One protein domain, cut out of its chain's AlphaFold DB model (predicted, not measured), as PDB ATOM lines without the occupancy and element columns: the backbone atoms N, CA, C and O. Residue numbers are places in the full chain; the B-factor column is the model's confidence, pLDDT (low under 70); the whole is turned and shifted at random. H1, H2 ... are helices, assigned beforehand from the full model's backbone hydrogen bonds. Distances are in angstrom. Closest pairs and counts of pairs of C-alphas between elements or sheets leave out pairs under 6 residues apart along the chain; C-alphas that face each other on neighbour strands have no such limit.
ATOM      1  N   GLU A   4     -22.058  38.996  41.040       94.69
ATOM      2  CA  GLU A   4     -21.137  39.218  42.159       94.69
ATOM      3  C   GLU A   4     -20.429  37.923  42.579       94.69
ATOM      4  O   GLU A   4     -19.236  37.921  42.889       94.69
ATOM      5  N   GLN A   5     -21.151  36.798  42.552       94.94
ATOM      6  CA  GLN A   5     -20.578  35.481  42.832       94.94
ATOM      7  C   GLN A   5     -19.615  35.070  41.721       94.94
ATOM      8  O   GLN A   5     -18.498  34.641  42.007       94.94
ATOM      9  N   PHE A   6     -20.028  35.248  40.462       95.12
ATOM     10  CA  PHE A   6     -19.193  34.928  39.309       95.12
ATOM     11  C   PHE A   6     -17.871  35.691  39.369       95.12
ATOM     12  O   PHE A   6     -16.800  35.085  39.334       95.12
ATOM     13  N   ILE A   7     -17.927  37.014  39.540       93.06
ATOM     14  CA  ILE A   7     -16.725  37.837  39.496       93.06
ATOM     15  C   ILE A   7     -15.801  37.618  40.694       93.06
ATOM     16  O   ILE A   7     -14.582  37.681  40.535       93.06
ATOM     17  N   THR A   8     -16.348  37.269  41.860       93.12
ATOM     18  CA  THR A   8     -15.548  36.860  43.024       93.12
ATOM     19  C   THR A   8     -14.697  35.626  42.703       93.12
ATOM     20  O   THR A   8     -13.498  35.597  42.992       93.12
ATOM     21  N   GLU A   9     -15.273  34.619  42.041       94.12
ATOM     22  CA  GLU A   9     -14.523  33.426  41.631       94.12
ATOM     23  C   GLU A   9     -13.504  33.745  40.516       94.12
ATOM     24  O   GLU A   9     -12.376  33.246  40.553       94.12
ATOM     25  N   ILE A  10     -13.822  34.649  39.577       91.19
ATOM     26  CA  ILE A  10     -12.845  35.135  38.582       91.19
ATOM     27  C   ILE A  10     -11.668  35.861  39.251       91.19
ATOM     28  O   ILE A  10     -10.509  35.623  38.904       91.19
ATOM     29  N   GLN A  11     -11.920  36.721  40.238       89.06
ATOM     30  CA  GLN A  11     -10.864  37.425  40.976       89.06
ATOM     31  C   GLN A  11      -9.954  36.449  41.725       89.06
ATOM     32  O   GLN A  11      -8.729  36.564  41.654       89.06
ATOM     33  N   LYS A  12     -10.531  35.415  42.342       91.62
ATOM     34  CA  LYS A  12      -9.774  34.343  42.994       91.62
ATOM     35  C   LYS A  12      -8.830  33.619  42.030       91.62
ATOM     36  O   LYS A  12      -7.694  33.319  42.407       91.62
ATOM     37  N   TYR A  13      -9.243  33.376  40.781       90.75
ATOM     38  CA  TYR A  13      -8.338  32.849  39.750       90.75
ATOM     39  C   TYR A  13      -7.129  33.771  39.528       90.75
ATOM     40  O   TYR A  13      -5.979  33.310  39.531       90.75
ATOM     41  N   TRP A  14      -7.373  35.072  39.362       86.25
ATOM     42  CA  TRP A  14      -6.311  36.052  39.142       86.25
ATOM     43  C   TRP A  14      -5.375  36.178  40.345       86.25
ATOM     44  O   TRP A  14      -4.159  36.267  40.168       86.25
ATOM     45  N   ASP A  15      -5.898  36.091  41.565       89.00
ATOM     46  CA  ASP A  15      -5.091  36.113  42.785       89.00
ATOM     47  C   ASP A  15      -4.187  34.882  42.907       89.00
ATOM     48  O   ASP A  15      -3.017  34.999  43.282       89.00
ATOM     49  N   LEU A  16      -4.677  33.698  42.523       89.12
ATOM     50  CA  LEU A  16      -3.845  32.494  42.437       89.12
ATOM     51  C   LEU A  16      -2.741  32.645  41.377       89.12
ATOM     52  O   LEU A  16      -1.598  32.241  41.611       89.12
ATOM     53  N   ARG A  17      -3.047  33.264  40.226       85.31
ATOM     54  CA  ARG A  17      -2.056  33.559  39.176       85.31
ATOM     55  C   ARG A  17      -0.979  34.529  39.657       85.31
ATOM     56  O   ARG A  17       0.196  34.264  39.412       85.31
ATOM     57  N   LYS A  18      -1.353  35.593  40.376       86.06
ATOM     58  CA  LYS A  18      -0.407  36.556  40.976       86.06
ATOM     59  C   LYS A  18       0.546  35.889  41.971       86.06
ATOM     60  O   LYS A  18       1.707  36.266  42.050       86.06
ATOM     61  N   LYS A  19       0.086  34.848  42.673       89.62
ATOM     62  CA  LYS A  19       0.903  34.024  43.583       89.62
ATOM     63  C   LYS A  19       1.749  32.954  42.871       89.62
ATOM     64  O   LYS A  19       2.314  32.093  43.534       89.62
ATOM     65  N   VAL A  20       1.832  32.969  41.533       85.56
ATOM     66  CA  VAL A  20       2.581  31.991  40.711       85.56
ATOM     67  C   VAL A  20       2.019  30.554  40.815       85.56
ATOM     68  O   VAL A  20       2.633  29.578  40.386       85.56
ATOM     69  N   LEU A  21       0.777  30.385  41.288       89.31
ATOM     70  CA  LEU A  21       0.123  29.080  41.459       89.31
ATOM     71  C   LEU A  21      -0.654  28.645  40.203       89.31
ATOM     72  O   LEU A  21      -1.822  28.264  40.273       89.31
ATOM     73  N   LYS A  22      -0.009  28.675  39.027       87.50
ATOM     74  CA  LYS A  22      -0.670  28.467  37.718       87.50
ATOM     75  C   LYS A  22      -1.487  27.168  37.629       87.50
ATOM     76  O   LYS A  22      -2.613  27.196  37.144       87.50
ATOM     77  N   LYS A  23      -0.944  26.033  38.095       90.75
ATOM     78  CA  LYS A  23      -1.646  24.733  38.042       90.75
ATOM     79  C   LYS A  23      -2.911  24.728  38.906       90.75
ATOM     80  O   LYS A  23      -3.943  24.240  38.462       90.75
ATOM     81  N   GLN A  24      -2.832  25.297  40.110       93.06
ATOM     82  CA  GLN A  24      -3.976  25.387  41.019       93.06
ATOM     83  C   GLN A  24      -5.028  26.354  40.476       93.06
ATOM     84  O   GLN A  24      -6.202  26.005  40.464       93.06
ATOM     85  N   ALA A  25      -4.604  27.510  39.951       91.69
ATOM     86  CA  ALA A  25      -5.494  28.477  39.315       91.69
ATOM     87  C   ALA A  25      -6.283  27.841  38.160       91.69
ATOM     88  O   ALA A  25      -7.504  27.941  38.120       91.69
ATOM     89  N   ASN A  26      -5.602  27.127  37.258       90.94
ATOM     90  CA  ASN A  26      -6.253  26.474  36.122       90.94
ATOM     91  C   ASN A  26      -7.192  25.334  36.556       90.94
ATOM     92  O   ASN A  26      -8.269  25.193  35.987       90.94
ATOM     93  N   SER A  27      -6.807  24.535  37.559       94.31
ATOM     94  CA  SER A  27      -7.665  23.473  38.106       94.31
ATOM     95  C   SER A  27      -8.933  24.047  38.745       94.31
ATOM     96  O   SER A  27     -10.040  23.604  38.447       94.31
ATOM     97  N   PHE A  28      -8.771  25.096  39.557       95.44
ATOM     98  CA  PHE A  28      -9.874  25.829  40.165       95.44
ATOM     99  C   PHE A  28     -10.823  26.396  39.103       95.44
ATOM    100  O   PHE A  28     -12.026  26.161  39.179       95.44
ATOM    101  N   LEU A  29     -10.283  27.084  38.093       94.50
ATOM    102  CA  LEU A  29     -11.098  27.701  37.054       94.50
ATOM    103  C   LEU A  29     -11.862  26.660  36.233       94.50
ATOM    104  O   LEU A  29     -13.033  26.861  35.952       94.50
ATOM    105  N   SER A  30     -11.223  25.533  35.909       94.81
ATOM    106  CA  SER A  30     -11.866  24.406  35.226       94.81
ATOM    107  C   SER A  30     -13.047  23.838  36.021       94.81
ATOM    108  O   SER A  30     -14.133  23.642  35.478       94.81
ATOM    109  N   ALA A  31     -12.873  23.624  37.328       96.25
ATOM    110  CA  ALA A  31     -13.958  23.159  38.187       96.25
ATOM    111  C   ALA A  31     -15.094  24.192  38.290       96.25
ATOM    112  O   ALA A  31     -16.269  23.828  38.246       96.25
ATOM    113  N   PHE A  32     -14.743  25.476  38.388       96.88
ATOM    114  CA  PHE A  32     -15.704  26.570  38.449       96.88
ATOM    115  C   PHE A  32     -16.536  26.689  37.167       96.88
ATOM    116  O   PHE A  32     -17.763  26.726  37.249       96.88
ATOM    117  N   THR A  33     -15.910  26.707  35.986       95.75
ATOM    118  CA  THR A  33     -16.653  26.836  34.723       95.75
ATOM    119  C   THR A  33     -17.500  25.604  34.430       95.75
ATOM    120  O   THR A  33     -18.610  25.748  33.921       95.75
ATOM    121  N   LYS A  34     -17.047  24.407  34.827       96.12
ATOM    122  CA  LYS A  34     -17.879  23.197  34.789       96.12
ATOM    123  C   LYS A  34     -19.126  23.345  35.666       96.12
ATOM    124  O   LYS A  34     -20.234  23.139  35.184       96.12
ATOM    125  N   TYR A  35     -18.956  23.757  36.924       96.75
ATOM    126  CA  TYR A  35     -20.083  23.998  37.826       96.75
ATOM    127  C   TYR A  35     -21.048  25.047  37.258       96.75
ATOM    128  O   TYR A  35     -22.259  24.834  37.284       96.75
ATOM    129  N   PHE A  36     -20.512  26.147  36.718       96.94
ATOM    130  CA  PHE A  36     -21.292  27.216  36.101       96.94
ATOM    131  C   PHE A  36     -22.185  26.683  34.973       96.94
ATOM    132  O   PHE A  36     -23.389  26.915  35.001       96.94
ATOM    133  N   LYS A  37     -21.621  25.897  34.046       95.19
ATOM    134  CA  LYS A  37     -22.363  25.276  32.936       95.19
ATOM    135  C   LYS A  37     -23.454  24.307  33.406       95.19
ATOM    136  O   LYS A  37     -24.518  24.256  32.807       95.19
ATOM    137  N   GLU A  38     -23.188  23.529  34.454       96.06
ATOM    138  CA  GLU A  38     -24.099  22.472  34.920       96.06
ATOM    139  C   GLU A  38     -25.218  22.983  35.846       96.06
ATOM    140  O   GLU A  38     -26.259  22.338  35.950       96.06
ATOM    141  N   ASN A  39     -25.012  24.106  36.546       96.69
ATOM    142  CA  ASN A  39     -25.871  24.514  37.670       96.69
ATOM    143  C   ASN A  39     -26.486  25.914  37.531       96.69
ATOM    144  O   ASN A  39     -27.272  26.323  38.388       96.69
ATOM    145  N   VAL A  40     -26.130  26.679  36.498       96.44
ATOM    146  CA  VAL A  40     -26.692  28.013  36.248       96.44
ATOM    147  C   VAL A  40     -27.641  27.929  35.060       96.44
ATOM    148  O   VAL A  40     -27.310  27.330  34.042       96.44
ATOM    149  N   SER A  41     -28.840  28.500  35.199       96.44
ATOM    150  CA  SER A  41     -29.797  28.549  34.091       96.44
ATOM    151  C   SER A  41     -29.223  29.363  32.928       96.44
ATOM    152  O   SER A  41     -28.476  30.310  33.166       96.44
ATOM    153  N   GLU A  42     -29.597  29.046  31.685       95.19
ATOM    154  CA  GLU A  42     -29.126  29.796  30.507       95.19
ATOM    155  C   GLU A  42     -29.403  31.298  30.650       95.19
ATOM    156  O   GLU A  42     -28.512  32.115  30.466       95.19
ATOM    157  N   ARG A  43     -30.608  31.667  31.100       95.38
ATOM    158  CA  ARG A  43     -30.985  33.070  31.316       95.38
ATOM    159  C   ARG A  43     -30.064  33.784  32.311       95.38
ATOM    160  O   ARG A  43     -29.684  34.929  32.075       95.38
ATOM    161  N   ASP A  44     -29.746  33.140  33.432       97.25
ATOM    162  CA  ASP A  44     -28.870  33.739  34.442       97.25
ATOM    163  C   ASP A  44     -27.418  33.769  33.958       97.25
ATOM    164  O   ASP A  44     -26.707  34.743  34.205       97.25
ATOM    165  N   ALA A  45     -26.981  32.722  33.252       97.06
ATOM    166  CA  ALA A  45     -25.655  32.651  32.662       97.06
ATOM    167  C   ALA A  45     -25.455  33.785  31.651       97.06
ATOM    168  O   ALA A  45     -24.466  34.505  31.741       97.06
ATOM    169  N   ASP A  46     -26.426  34.012  30.772       97.12
ATOM    170  CA  ASP A  46     -26.395  35.079  29.774       97.12
ATOM    171  C   ASP A  46     -26.334  36.459  30.419       97.12
ATOM    172  O   ASP A  46     -25.530  37.291  30.009       97.12
ATOM    173  N   ALA A  47     -27.121  36.699  31.471       97.62
ATOM    174  CA  ALA A  47     -27.067  37.959  32.211       97.62
ATOM    175  C   ALA A  47     -25.686  38.189  32.857       97.62
ATOM    176  O   ALA A  47     -25.153  39.300  32.820       97.62
ATOM    177  N   VAL A  48     -25.088  37.133  33.418       98.00
ATOM    178  CA  VAL A  48     -23.744  37.177  34.011       98.00
ATOM    179  C   VAL A  48     -22.672  37.432  32.949       98.00
ATOM    180  O   VAL A  48     -21.811  38.286  33.158       98.00
ATOM    181  N   LEU A  49     -22.715  36.719  31.822       97.69
ATOM    182  CA  LEU A  49     -21.728  36.843  30.748       97.69
ATOM    183  C   LEU A  49     -21.862  38.179  30.010       97.69
ATOM    184  O   LEU A  49     -20.845  38.792  29.696       97.69
ATOM    185  N   PHE A  50     -23.084  38.686  29.832       97.75
ATOM    186  CA  PHE A  50     -23.330  40.030  29.315       97.75
ATOM    187  C   PHE A  50     -22.666  41.091  30.197       97.75
ATOM    188  O   PHE A  50     -21.885  41.912  29.710       97.75
ATOM    189  N   GLN A  51     -22.934  41.055  31.508       97.31
ATOM    190  CA  GLN A  51     -22.339  42.003  32.448       97.31
ATOM    191  C   GLN A  51     -20.813  41.855  32.486       97.31
ATOM    192  O   GLN A  51     -20.096  42.852  32.524       97.31
ATOM    193  N   PHE A  52     -20.296  40.625  32.412       95.38
ATOM    194  CA  PHE A  52     -18.859  40.378  32.329       95.38
ATOM    195  C   PHE A  52     -18.228  40.999  31.078       95.38
ATOM    196  O   PHE A  52     -17.229  41.701  31.211       95.38
ATOM    197  N   CYS A  53     -18.803  40.785  29.889       94.38
ATOM    198  CA  CYS A  53     -18.308  41.367  28.640       94.38
ATOM    199  C   CYS A  53     -18.318  42.891  28.686       94.38
ATOM    200  O   CYS A  53     -17.308  43.509  28.360       94.38
ATOM    201  N   LYS A  54     -19.412  43.493  29.160       94.81
ATOM    202  CA  LYS A  54     -19.503  44.944  29.330       94.81
ATOM    203  C   LYS A  54     -18.380  45.474  30.222       94.81
ATOM    204  O   LYS A  54     -17.675  46.406  29.848       94.81
ATOM    205  N   GLU A  55     -18.174  44.863  31.388       92.94
ATOM    206  CA  GLU A  55     -17.134  45.313  32.315       92.94
ATOM    207  C   GLU A  55     -15.716  45.072  31.780       92.94
ATOM    208  O   GLU A  55     -14.850  45.933  31.925       92.94
ATOM    209  N   TYR A  56     -15.471  43.924  31.148       88.62
ATOM    210  CA  TYR A  56     -14.155  43.545  30.637       88.62
ATOM    211  C   TYR A  56     -13.756  44.335  29.384       88.62
ATOM    212  O   TYR A  56     -12.614  44.786  29.285       88.62
ATOM    213  N   ILE A  57     -14.680  44.500  28.435       89.62
ATOM    214  CA  ILE A  57     -14.418  45.085  27.115       89.62
ATOM    215  C   ILE A  57     -14.691  46.586  27.123       89.62
ATOM    216  O   ILE A  57     -13.809  47.355  26.761       89.62
ATOM    217  N   ASP A  58     -15.879  47.013  27.552       91.19
ATOM    218  CA  ASP A  58     -16.304  48.409  27.383       91.19
ATOM    219  C   ASP A  58     -15.788  49.299  28.516       91.19
ATOM    220  O   ASP A  58     -15.361  50.429  28.289       91.19
ATOM    221  N   GLU A  59     -15.827  48.795  29.750       90.38
ATOM    222  CA  GLU A  59     -15.412  49.547  30.942       90.38
ATOM    223  C   GLU A  59     -13.943  49.297  31.311       90.38
ATOM    224  O   GLU A  59     -13.433  49.882  32.268       90.38
ATOM    225  N   MET A  60     -13.262  48.430  30.554       82.56
ATOM    226  CA  MET A  60     -11.854  48.082  30.725       82.56
ATOM    227  C   MET A  60     -11.490  47.650  32.155       82.56
ATOM    228  O   MET A  60     -10.346  47.810  32.580       82.56
ATOM    229  N   LYS A  61     -12.429  47.061  32.898       76.06
ATOM    230  CA  LYS A  61     -12.186  46.551  34.248       76.06
ATOM    231  C   LYS A  61     -11.350  45.265  34.201       76.06
ATOM    232  O   LYS A  61     -11.280  44.588  33.179       76.06
ATOM    233  N   PHE A  62     -10.775  44.910  35.354       71.00
ATOM    234  CA  PHE A  62      -9.929  43.733  35.633       71.00
ATOM    235  C   PHE A  62      -8.427  43.889  35.327       71.00
ATOM    236  O   PHE A  62      -8.038  44.529  34.356       71.00
ATOM    237  N   PRO A  63      -7.549  43.305  36.173       55.25
ATOM    238  CA  PRO A  63      -6.106  43.479  36.053       55.25
ATOM    239  C   PRO A  63      -5.582  42.849  34.758       55.25
ATOM    240  O   PRO A  63      -5.563  41.630  34.606       55.25
ATOM    241  N   GLY A  64      -5.118  43.704  33.852       51.06
ATOM    242  CA  GLY A  64      -4.551  43.333  32.556       51.06
ATOM    243  C   GLY A  64      -3.911  44.502  31.802       51.06
ATOM    244  O   GLY A  64      -3.269  44.262  30.788       51.06
ATOM    245  N   ASP A  65      -4.009  45.732  32.321       44.28
ATOM    246  CA  ASP A  65      -3.544  46.981  31.684       44.28
ATOM    247  C   ASP A  65      -2.029  47.040  31.416       44.28
ATOM    248  O   ASP A  65      -1.545  47.913  30.700       44.28
ATOM    249  N   HIS A  66      -1.262  46.102  31.976       43.25
ATOM    250  CA  HIS A  66       0.181  45.960  31.759       43.25
ATOM    251  C   HIS A  66       0.574  44.633  31.098       43.25
ATOM    252  O   HIS A  66       1.762  44.345  30.953       43.25
ATOM    253  N   LEU A  67      -0.396  43.792  30.724       42.03
ATOM    254  CA  LEU A  67      -0.112  42.592  29.950       42.03
ATOM    255  C   LEU A  67      -0.197  42.953  28.463       42.03
ATOM    256  O   LEU A  67      -1.229  43.459  28.032       42.03
ATOM    257  N   PRO A  68       0.842  42.657  27.655       39.06
ATOM    258  CA  PRO A  68       0.904  43.044  26.239       39.06
ATOM    259  C   PRO A  68      -0.221  42.440  25.387       39.06
ATOM    260  O   PRO A  68      -0.379  42.801  24.226       39.06
ATOM    261  N   ARG A  69      -0.994  41.504  25.952       50.28
ATOM    262  CA  ARG A  69      -2.203  40.936  25.371       50.28
ATOM    263  C   ARG A  69      -3.205  40.665  26.498       50.28
ATOM    264  O   ARG A  69      -2.904  39.880  27.403       50.28
ATOM    265  N   ARG A  70      -4.382  41.299  26.453       62.38
ATOM    266  CA  ARG A  70      -5.535  41.035  27.340       62.38
ATOM    267  C   ARG A  70      -6.105  39.635  27.055       62.38
ATOM    268  O   ARG A  70      -7.153  39.476  26.441       62.38
ATOM    269  N   HIS A  71      -5.377  38.593  27.452       70.62
ATOM    270  CA  HIS A  71      -5.795  37.212  27.239       70.62
ATOM    271  C   HIS A  71      -6.637  36.711  28.406       70.62
ATOM    272  O   HIS A  71      -6.134  36.477  29.511       70.62
ATOM    273  N   LEU A  72      -7.916  36.487  28.122       84.69
ATOM    274  CA  LEU A  72      -8.789  35.715  28.989       84.69
ATOM    275  C   LEU A  72      -8.272  34.269  29.111       84.69
ATOM    276  O   LEU A  72      -7.694  33.724  28.166       84.69
ATOM    277  N   PRO A  73      -8.459  33.618  30.269       86.88
ATOM    278  CA  PRO A  73      -8.163  32.199  30.403       86.88
ATOM    279  C   PRO A  73      -9.014  31.361  29.443       86.88
ATOM    280  O   PRO A  73     -10.181  31.677  29.230       86.88
ATOM    281  N   PHE A  74      -8.460  30.246  28.961       87.31
ATOM    282  CA  PHE A  74      -9.126  29.324  28.028       87.31
ATOM    283  C   PHE A  74     -10.551  28.938  28.458       87.31
ATOM    284  O   PHE A  74     -11.472  28.942  27.653       87.31
ATOM    285  N   GLN A  75     -10.755  28.648  29.745       91.06
ATOM    286  CA  GLN A  75     -12.068  28.272  30.274       91.06
ATOM    287  C   GLN A  75     -13.091  29.419  30.231       91.06
ATOM    288  O   GLN A  75     -14.287  29.164  30.149       91.06
ATOM    289  N   ILE A  76     -12.642  30.676  30.309       91.88
ATOM    290  CA  ILE A  76     -13.527  31.841  30.185       91.88
ATOM    291  C   ILE A  76     -13.828  32.119  28.724       91.88
ATOM    292  O   ILE A  76     -14.986  32.351  28.397       91.88
ATOM    293  N   THR A  77     -12.827  32.034  27.844       90.06
ATOM    294  CA  THR A  77     -13.089  32.164  26.408       90.06
ATOM    295  C   THR A  77     -14.044  31.083  25.916       90.06
ATOM    296  O   THR A  77     -14.869  31.387  25.076       90.06
ATOM    297  N   GLU A  78     -14.032  29.881  26.500       91.44
ATOM    298  CA  GLU A  78     -14.992  28.813  26.175       91.44
ATOM    299  C   GLU A  78     -16.442  29.191  26.531       91.44
ATOM    300  O   GLU A  78     -17.366  28.937  25.764       91.44
ATOM    301  N   LEU A  79     -16.659  29.806  27.702       94.19
ATOM    302  CA  LEU A  79     -17.987  30.291  28.100       94.19
ATOM    303  C   LEU A  79     -18.467  31.416  27.184       94.19
ATOM    304  O   LEU A  79     -19.635  31.443  26.799       94.19
ATOM    305  N   LEU A  80     -17.563  32.342  26.859       93.94
ATOM    306  CA  LEU A  80     -17.872  33.484  26.011       93.94
ATOM    307  C   LEU A  80     -18.107  33.083  24.564       93.94
ATOM    308  O   LEU A  80     -18.999  33.648  23.955       93.94
ATOM    309  N   ASP A  81     -17.366  32.116  24.040       91.50
ATOM    310  CA  ASP A  81     -17.553  31.593  22.689       91.50
ATOM    311  C   ASP A  81     -18.971  31.024  22.529       91.50
ATOM    312  O   ASP A  81     -19.753  31.515  21.721       91.50
ATOM    313  N   SER A  82     -19.377  30.112  23.422       91.88
ATOM    314  CA  SER A  82     -20.729  29.533  23.390       91.88
ATOM    315  C   SER A  82     -21.845  30.580  23.526       91.88
ATOM    316  O   SER A  82     -22.897  30.461  22.896       91.88
ATOM    317  N   TYR A  83     -21.643  31.594  24.371       96.06
ATOM    318  CA  TYR A  83     -22.602  32.681  24.569       96.06
ATOM    319  C   TYR A  83     -22.661  33.622  23.357       96.06
ATOM    320  O   TYR A  83     -23.732  33.850  22.799       96.06
ATOM    321  N   LEU A  84     -21.514  34.150  22.932       94.50
ATOM    322  CA  LEU A  84     -21.426  35.157  21.883       94.50
ATOM    323  C   LEU A  84     -21.806  34.589  20.521       94.50
ATOM    324  O   LEU A  84     -22.483  35.294  19.783       94.50
ATOM    325  N   SER A  85     -21.474  33.333  20.205       92.12
ATOM    326  CA  SER A  85     -21.890  32.708  18.942       92.12
ATOM    327  C   SER A  85     -23.415  32.688  18.804       92.12
ATOM    328  O   SER A  85     -23.951  33.186  17.814       92.12
ATOM    329  N   ARG A  86     -24.138  32.256  19.849       94.25
ATOM    330  CA  ARG A  86     -25.612  32.264  19.860       94.25
ATOM    331  C   ARG A  86     -26.193  33.677  19.751       94.25
ATOM    332  O   ARG A  86     -27.204  33.894  19.087       94.25
ATOM    333  N   GLU A  87     -25.581  34.649  20.415       96.12
ATOM    334  CA  GLU A  87     -26.058  36.033  20.378       96.12
ATOM    335  C   GLU A  87     -25.746  36.720  19.036       96.12
ATOM    336  O   GLU A  87     -26.536  37.542  18.567       96.12
ATOM    337  N   CYS A  88     -24.658  36.330  18.364       94.19
ATOM    338  CA  CYS A  88     -24.333  36.763  17.005       94.19
ATOM    339  C   CYS A  88     -25.310  36.192  15.970       94.19
ATOM    340  O   CYS A  88     -25.701  36.904  15.044       94.19
ATOM    341  N   GLU A  89     -25.757  34.942  16.118       93.19
ATOM    342  CA  GLU A  89     -26.828  34.373  15.280       93.19
ATOM    343  C   GLU A  89     -28.144  35.154  15.406       93.19
ATOM    344  O   GLU A  89     -28.929  35.215  14.464       93.19
ATOM    345  N   ARG A  90     -28.367  35.789  16.560       95.50
ATOM    346  CA  ARG A  90     -29.554  36.600  16.874       95.50
ATOM    347  C   ARG A  90     -29.386  38.093  16.562       95.50
ATOM    348  O   ARG A  90     -30.208  38.885  17.029       95.50
ATOM    349  N   ASP A  91     -28.326  38.479  15.847       95.44
ATOM    350  CA  ASP A  91     -27.987  39.873  15.518       95.44
ATOM    351  C   ASP A  91     -27.942  40.801  16.752       95.44
ATOM    352  O   ASP A  91     -28.302  41.978  16.687       95.44
ATOM    353  N   GLN A  92     -27.514  40.297  17.914       97.31
ATOM    354  CA  GLN A  92     -27.522  41.111  19.129       97.31
ATOM    355  C   GLN A  92     -26.335  42.077  19.195       97.31
ATOM    356  O   GLN A  92     -25.168  41.710  19.039       97.31
ATOM    357  N   MET A  93     -26.659  43.332  19.501       97.56
ATOM    358  CA  MET A  93     -25.704  44.377  19.858       97.56
ATOM    359  C   MET A  93     -25.725  44.615  21.373       97.56
ATOM    360  O   MET A  93     -26.818  44.728  21.935       97.56
ATOM    361  N   PRO A  94     -24.559  44.781  22.027       97.44
ATOM    362  CA  PRO A  94     -23.201  44.869  21.463       97.44
ATOM    363  C   PRO A  94     -22.461  43.523  21.276       97.44
ATOM    364  O   PRO A  94     -21.278  43.524  20.944       97.44
ATOM    365  N   GLN A  95     -23.116  42.372  21.458       96.75
ATOM    366  CA  GLN A  95     -22.483  41.044  21.444       96.75
ATOM    367  C   GLN A  95     -21.705  40.745  20.153       96.75
ATOM    368  O   GLN A  95     -20.602  40.213  20.236       96.75
ATOM    369  N   MET A  96     -22.210  41.142  18.979       96.50
ATOM    370  CA  MET A  96     -21.469  41.000  17.716       96.50
ATOM    371  C   MET A  96     -20.130  41.753  17.725       96.50
ATOM    372  O   MET A  96     -19.107  41.211  17.304       96.50
ATOM    373  N   ARG A  97     -20.108  42.984  18.255       96.00
ATOM    374  CA  ARG A  97     -18.865  43.752  18.435       96.00
ATOM    375  C   ARG A  97     -17.932  43.037  19.414       96.00
ATOM    376  O   ARG A  97     -16.750  42.870  19.124       96.00
ATOM    377  N   TRP A  98     -18.456  42.594  20.556       95.00
ATOM    378  CA  TRP A  98     -17.669  41.891  21.572       95.00
ATOM    379  C   TRP A  98     -17.046  40.595  21.052       95.00
ATOM    380  O   TRP A  98     -15.887  40.317  21.355       95.00
ATOM    381  N   ALA A  99     -17.780  39.833  20.239       93.00
ATOM    382  CA  ALA A  99     -17.283  38.622  19.597       93.00
ATOM    383  C   ALA A  99     -16.049  38.918  18.740       93.00
ATOM    384  O   ALA A  99     -15.020  38.264  18.903       93.00
ATOM    385  N   TYR A 100     -16.105  39.967  17.915       91.69
ATOM    386  CA  TYR A 100     -14.951  40.398  17.132       91.69
ATOM    387  C   TYR A 100     -13.769  40.830  18.011       91.69
ATOM    388  O   TYR A 100     -12.638  40.418  17.778       91.69
ATOM    389  N   GLN A 101     -14.008  41.619  19.061       90.75
ATOM    390  CA  GLN A 101     -12.926  42.098  19.932       90.75
ATOM    391  C   GLN A 101     -12.231  40.971  20.710       90.75
ATOM    392  O   GLN A 101     -11.052  41.099  21.039       90.75
ATOM    393  N   ILE A 102     -12.945  39.885  21.019       87.62
ATOM    394  CA  ILE A 102     -12.367  38.726  21.708       87.62
ATOM    395  C   ILE A 102     -11.702  37.759  20.718       87.62
ATOM    396  O   ILE A 102     -10.627  37.242  21.027       87.62
ATOM    397  N   PHE A 103     -12.320  37.502  19.561       86.25
ATOM    398  CA  PHE A 103     -11.953  36.384  18.684       86.25
ATOM    399  C   PHE A 103     -11.506  36.781  17.270       86.25
ATOM    400  O   PHE A 103     -10.848  35.987  16.613       86.25
ATOM    401  N   GLY A 104     -11.805  37.990  16.793       80.62
ATOM    402  CA  GLY A 104     -11.587  38.383  15.395       80.62
ATOM    403  C   GLY A 104     -10.123  38.509  14.979       80.62
ATOM    404  O   GLY A 104      -9.766  38.116  13.875       80.62
ATOM    405  N   ASN A 105      -9.254  38.965  15.887       69.62
ATOM    406  CA  ASN A 105      -7.834  39.209  15.594       69.62
ATOM    407  C   ASN A 105      -6.887  38.146  16.181       69.62
ATOM    408  O   ASN A 105      -5.666  38.325  16.207       69.62
ATOM    409  N   THR A 106      -7.420  37.031  16.689       66.31
ATOM    410  CA  THR A 106      -6.613  35.956  17.280       66.31
ATOM    411  C   THR A 106      -7.191  34.588  16.969       66.31
ATOM    412  O   THR A 106      -8.401  34.429  16.943       66.31
ATOM    413  N   TYR A 107      -6.327  33.578  16.828       68.12
ATOM    414  CA  TYR A 107      -6.765  32.185  16.735       68.12
ATOM    415  C   TYR A 107      -7.736  31.841  17.874       68.12
ATOM    416  O   TYR A 107      -7.348  31.886  19.047       68.12
ATOM    417  N   ASN A 108      -8.975  31.491  17.524       72.69
ATOM    418  CA  ASN A 108      -9.954  30.985  18.471       72.69
ATOM    419  C   ASN A 108      -9.734  29.473  18.653       72.69
ATOM    420  O   ASN A 108     -10.025  28.700  17.743       72.69
ATOM    421  N   PRO A 109      -9.239  29.008  19.815       74.44
ATOM    422  CA  PRO A 109      -9.017  27.581  20.034       74.44
ATOM    423  C   PRO A 109     -10.322  26.780  20.149       74.44
ATOM    424  O   PRO A 109     -10.266  25.551  20.168       74.44
ATOM    425  N   HIS A 110     -11.468  27.460  20.249       79.56
ATOM    426  CA  HIS A 110     -12.800  26.855  20.310       79.56
ATOM    427  C   HIS A 110     -13.466  26.739  18.935       79.56
ATOM    428  O   HIS A 110     -14.461  26.034  18.812       79.56
ATOM    429  N   ASP A 111     -12.859  27.330  17.902       73.38
ATOM    430  CA  ASP A 111     -13.262  27.204  16.501       73.38
ATOM    431  C   ASP A 111     -12.095  26.674  15.641       73.38
ATOM    432  O   ASP A 111     -11.494  27.396  14.841       73.38
ATOM    433  N   PRO A 112     -11.690  25.404  15.836       69.50
ATOM    434  CA  PRO A 112     -10.536  24.835  15.142       69.50
ATOM    435  C   PRO A 112     -10.775  24.624  13.640       69.50
ATOM    436  O   PRO A 112      -9.808  24.448  12.900       69.50
ATOM    437  N   THR A 113     -12.035  24.606  13.206       74.25
ATOM    438  CA  THR A 113     -12.456  24.472  11.806       74.25
ATOM    439  C   THR A 113     -12.522  25.813  11.077       74.25
ATOM    440  O   THR A 113     -12.610  25.799   9.851       74.25
ATOM    441  N   LEU A 114     -12.369  26.939  11.795       69.31
ATOM    442  CA  LEU A 114     -12.528  28.301  11.273       69.31
ATOM    443  C   LEU A 114     -13.920  28.515  10.659       69.31
ATOM    444  O   LEU A 114     -14.063  29.213   9.655       69.31
ATOM    445  N   ASP A 115     -14.938  27.884  11.246       68.94
ATOM    446  CA  ASP A 115     -16.315  27.996  10.768       68.94
ATOM    447  C   ASP A 115     -16.875  29.411  11.009       68.94
ATOM    448  O   ASP A 115     -17.803  29.842  10.319       68.94
ATOM    449  N   HIS A 116     -16.295  30.161  11.954       68.38
ATOM    450  CA  HIS A 116     -16.696  31.515  12.311       68.38
ATOM    451  C   HIS A 116     -15.686  32.541  11.788       68.38
ATOM    452  O   HIS A 116     -14.670  32.845  12.415       68.38
ATOM    453  N   ASP A 117     -16.018  33.159  10.655       73.38
ATOM    454  CA  ASP A 117     -15.377  34.406  10.248       73.38
ATOM    455  C   ASP A 117     -16.017  35.580  11.008       73.38
ATOM    456  O   ASP A 117     -17.181  35.945  10.798       73.38
ATOM    457  N   PHE A 118     -15.253  36.172  11.925       79.19
ATOM    458  CA  PHE A 118     -15.725  37.287  12.740       79.19
ATOM    459  C   PHE A 118     -15.738  38.615  11.973       79.19
ATOM    460  O   PHE A 118     -16.474  39.524  12.364       79.19
ATOM    461  N   PHE A 119     -15.006  38.764  10.864       85.12
ATOM    462  CA  PHE A 119     -15.002  40.028  10.119       85.12
ATOM    463  C   PHE A 119     -16.383  40.365   9.504       85.12
ATOM    464  O   PHE A 119     -16.876  41.485   9.698       85.12
ATOM    465  N   PRO A 120     -17.109  39.419   8.868       91.06
ATOM    466  CA  PRO A 120     -18.519  39.582   8.522       91.06
ATOM    467  C   PRO A 120     -19.419  39.933   9.714       91.06
ATOM    468  O   PRO A 120     -20.369  40.702   9.545       91.06
ATOM    469  N   ILE A 121     -19.129  39.411  10.911       93.44
ATOM    470  CA  ILE A 121     -19.877  39.736  12.137       93.44
ATOM    471  C   ILE A 121     -19.662  41.205  12.519       93.44
ATOM    472  O   ILE A 121     -20.635  41.905  12.800       93.44
TER     473      ILE A 121
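This is residues 4 to 121 of the 201 residues of an uncharacterized protein of Lachnospiraceae bacterium (UniProt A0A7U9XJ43). A hairpin of two long helices, H1 and H2, makes one end of the domain, and a crossed cluster of H3, H4 and H5 makes the other, with the very short H6 packed on H5. H4 joins the two parts: its residues 75 to 79 pack on H2, and farther along it crosses H3 and packs on H5. The printed part has 118 residues with six named helices, H1 to H6 in chain order, and no named strand: all helix, mostly crossed. It is compact, with a radius of gyration of the C-alphas of 14.2 A and spans of 40 by 34 by 30 A.

H1, residues 4 to 18, and H2, residues 22 to 39, form a helical hairpin and touch, closest at the C-alphas of Tyr 13 and Ala 25, 5.2 A, with a shallow tilt of 16 degrees, opposite ways. H4, residues 74 to 89, touches H2 with residues 75 to 79 alone, the closest C-alphas being Ser 30 and Gln 75, 6.3 A. H3, residues 42 to 58, is about perpendicular to H4 at 77 degrees and touches it, closest at the C-alphas of Asp 46 and Tyr 83, 6.9 A. H5, residues 95 to 104, touches H4 at a steep tilt of 47 degrees, closest at the C-alphas of Cys 88 and Met 96, 5.2 A. It also touches H3, at Cys 53 and Trp 98, whose C-alphas are 7.1 A apart. H6, residues 118 to 121, touches H5, closest at the C-alphas of Gly 104 and Phe 118, 5.0 A. Among the pairs apart are H1 and H4. Every O i to N i+4 pair is within hydrogen-bond range in H1, H2, H3 and H5, and 11 of 12 in H4; H6 is too short for such a pair.

H1 begins at C-alpha 4, (-21.137, 39.218, 42.159), and is 20.9 A long. H2 spans 25.5 A, H3 22.8 A, H4 22.4 A, H5 12.7 A and H6 4.9 A, ending at C-alpha 121, (-19.877, 39.736, 12.137).

The C-alphas of Lys 19 and Asp 91, the two farthest apart, are 40.7 A apart. The printed part has no cut. The links H3 to H4 and H5 to H6 are long. The pLDDT is under 70 at residues 63 to 70, 105 to 107, 112 and 114 to 116.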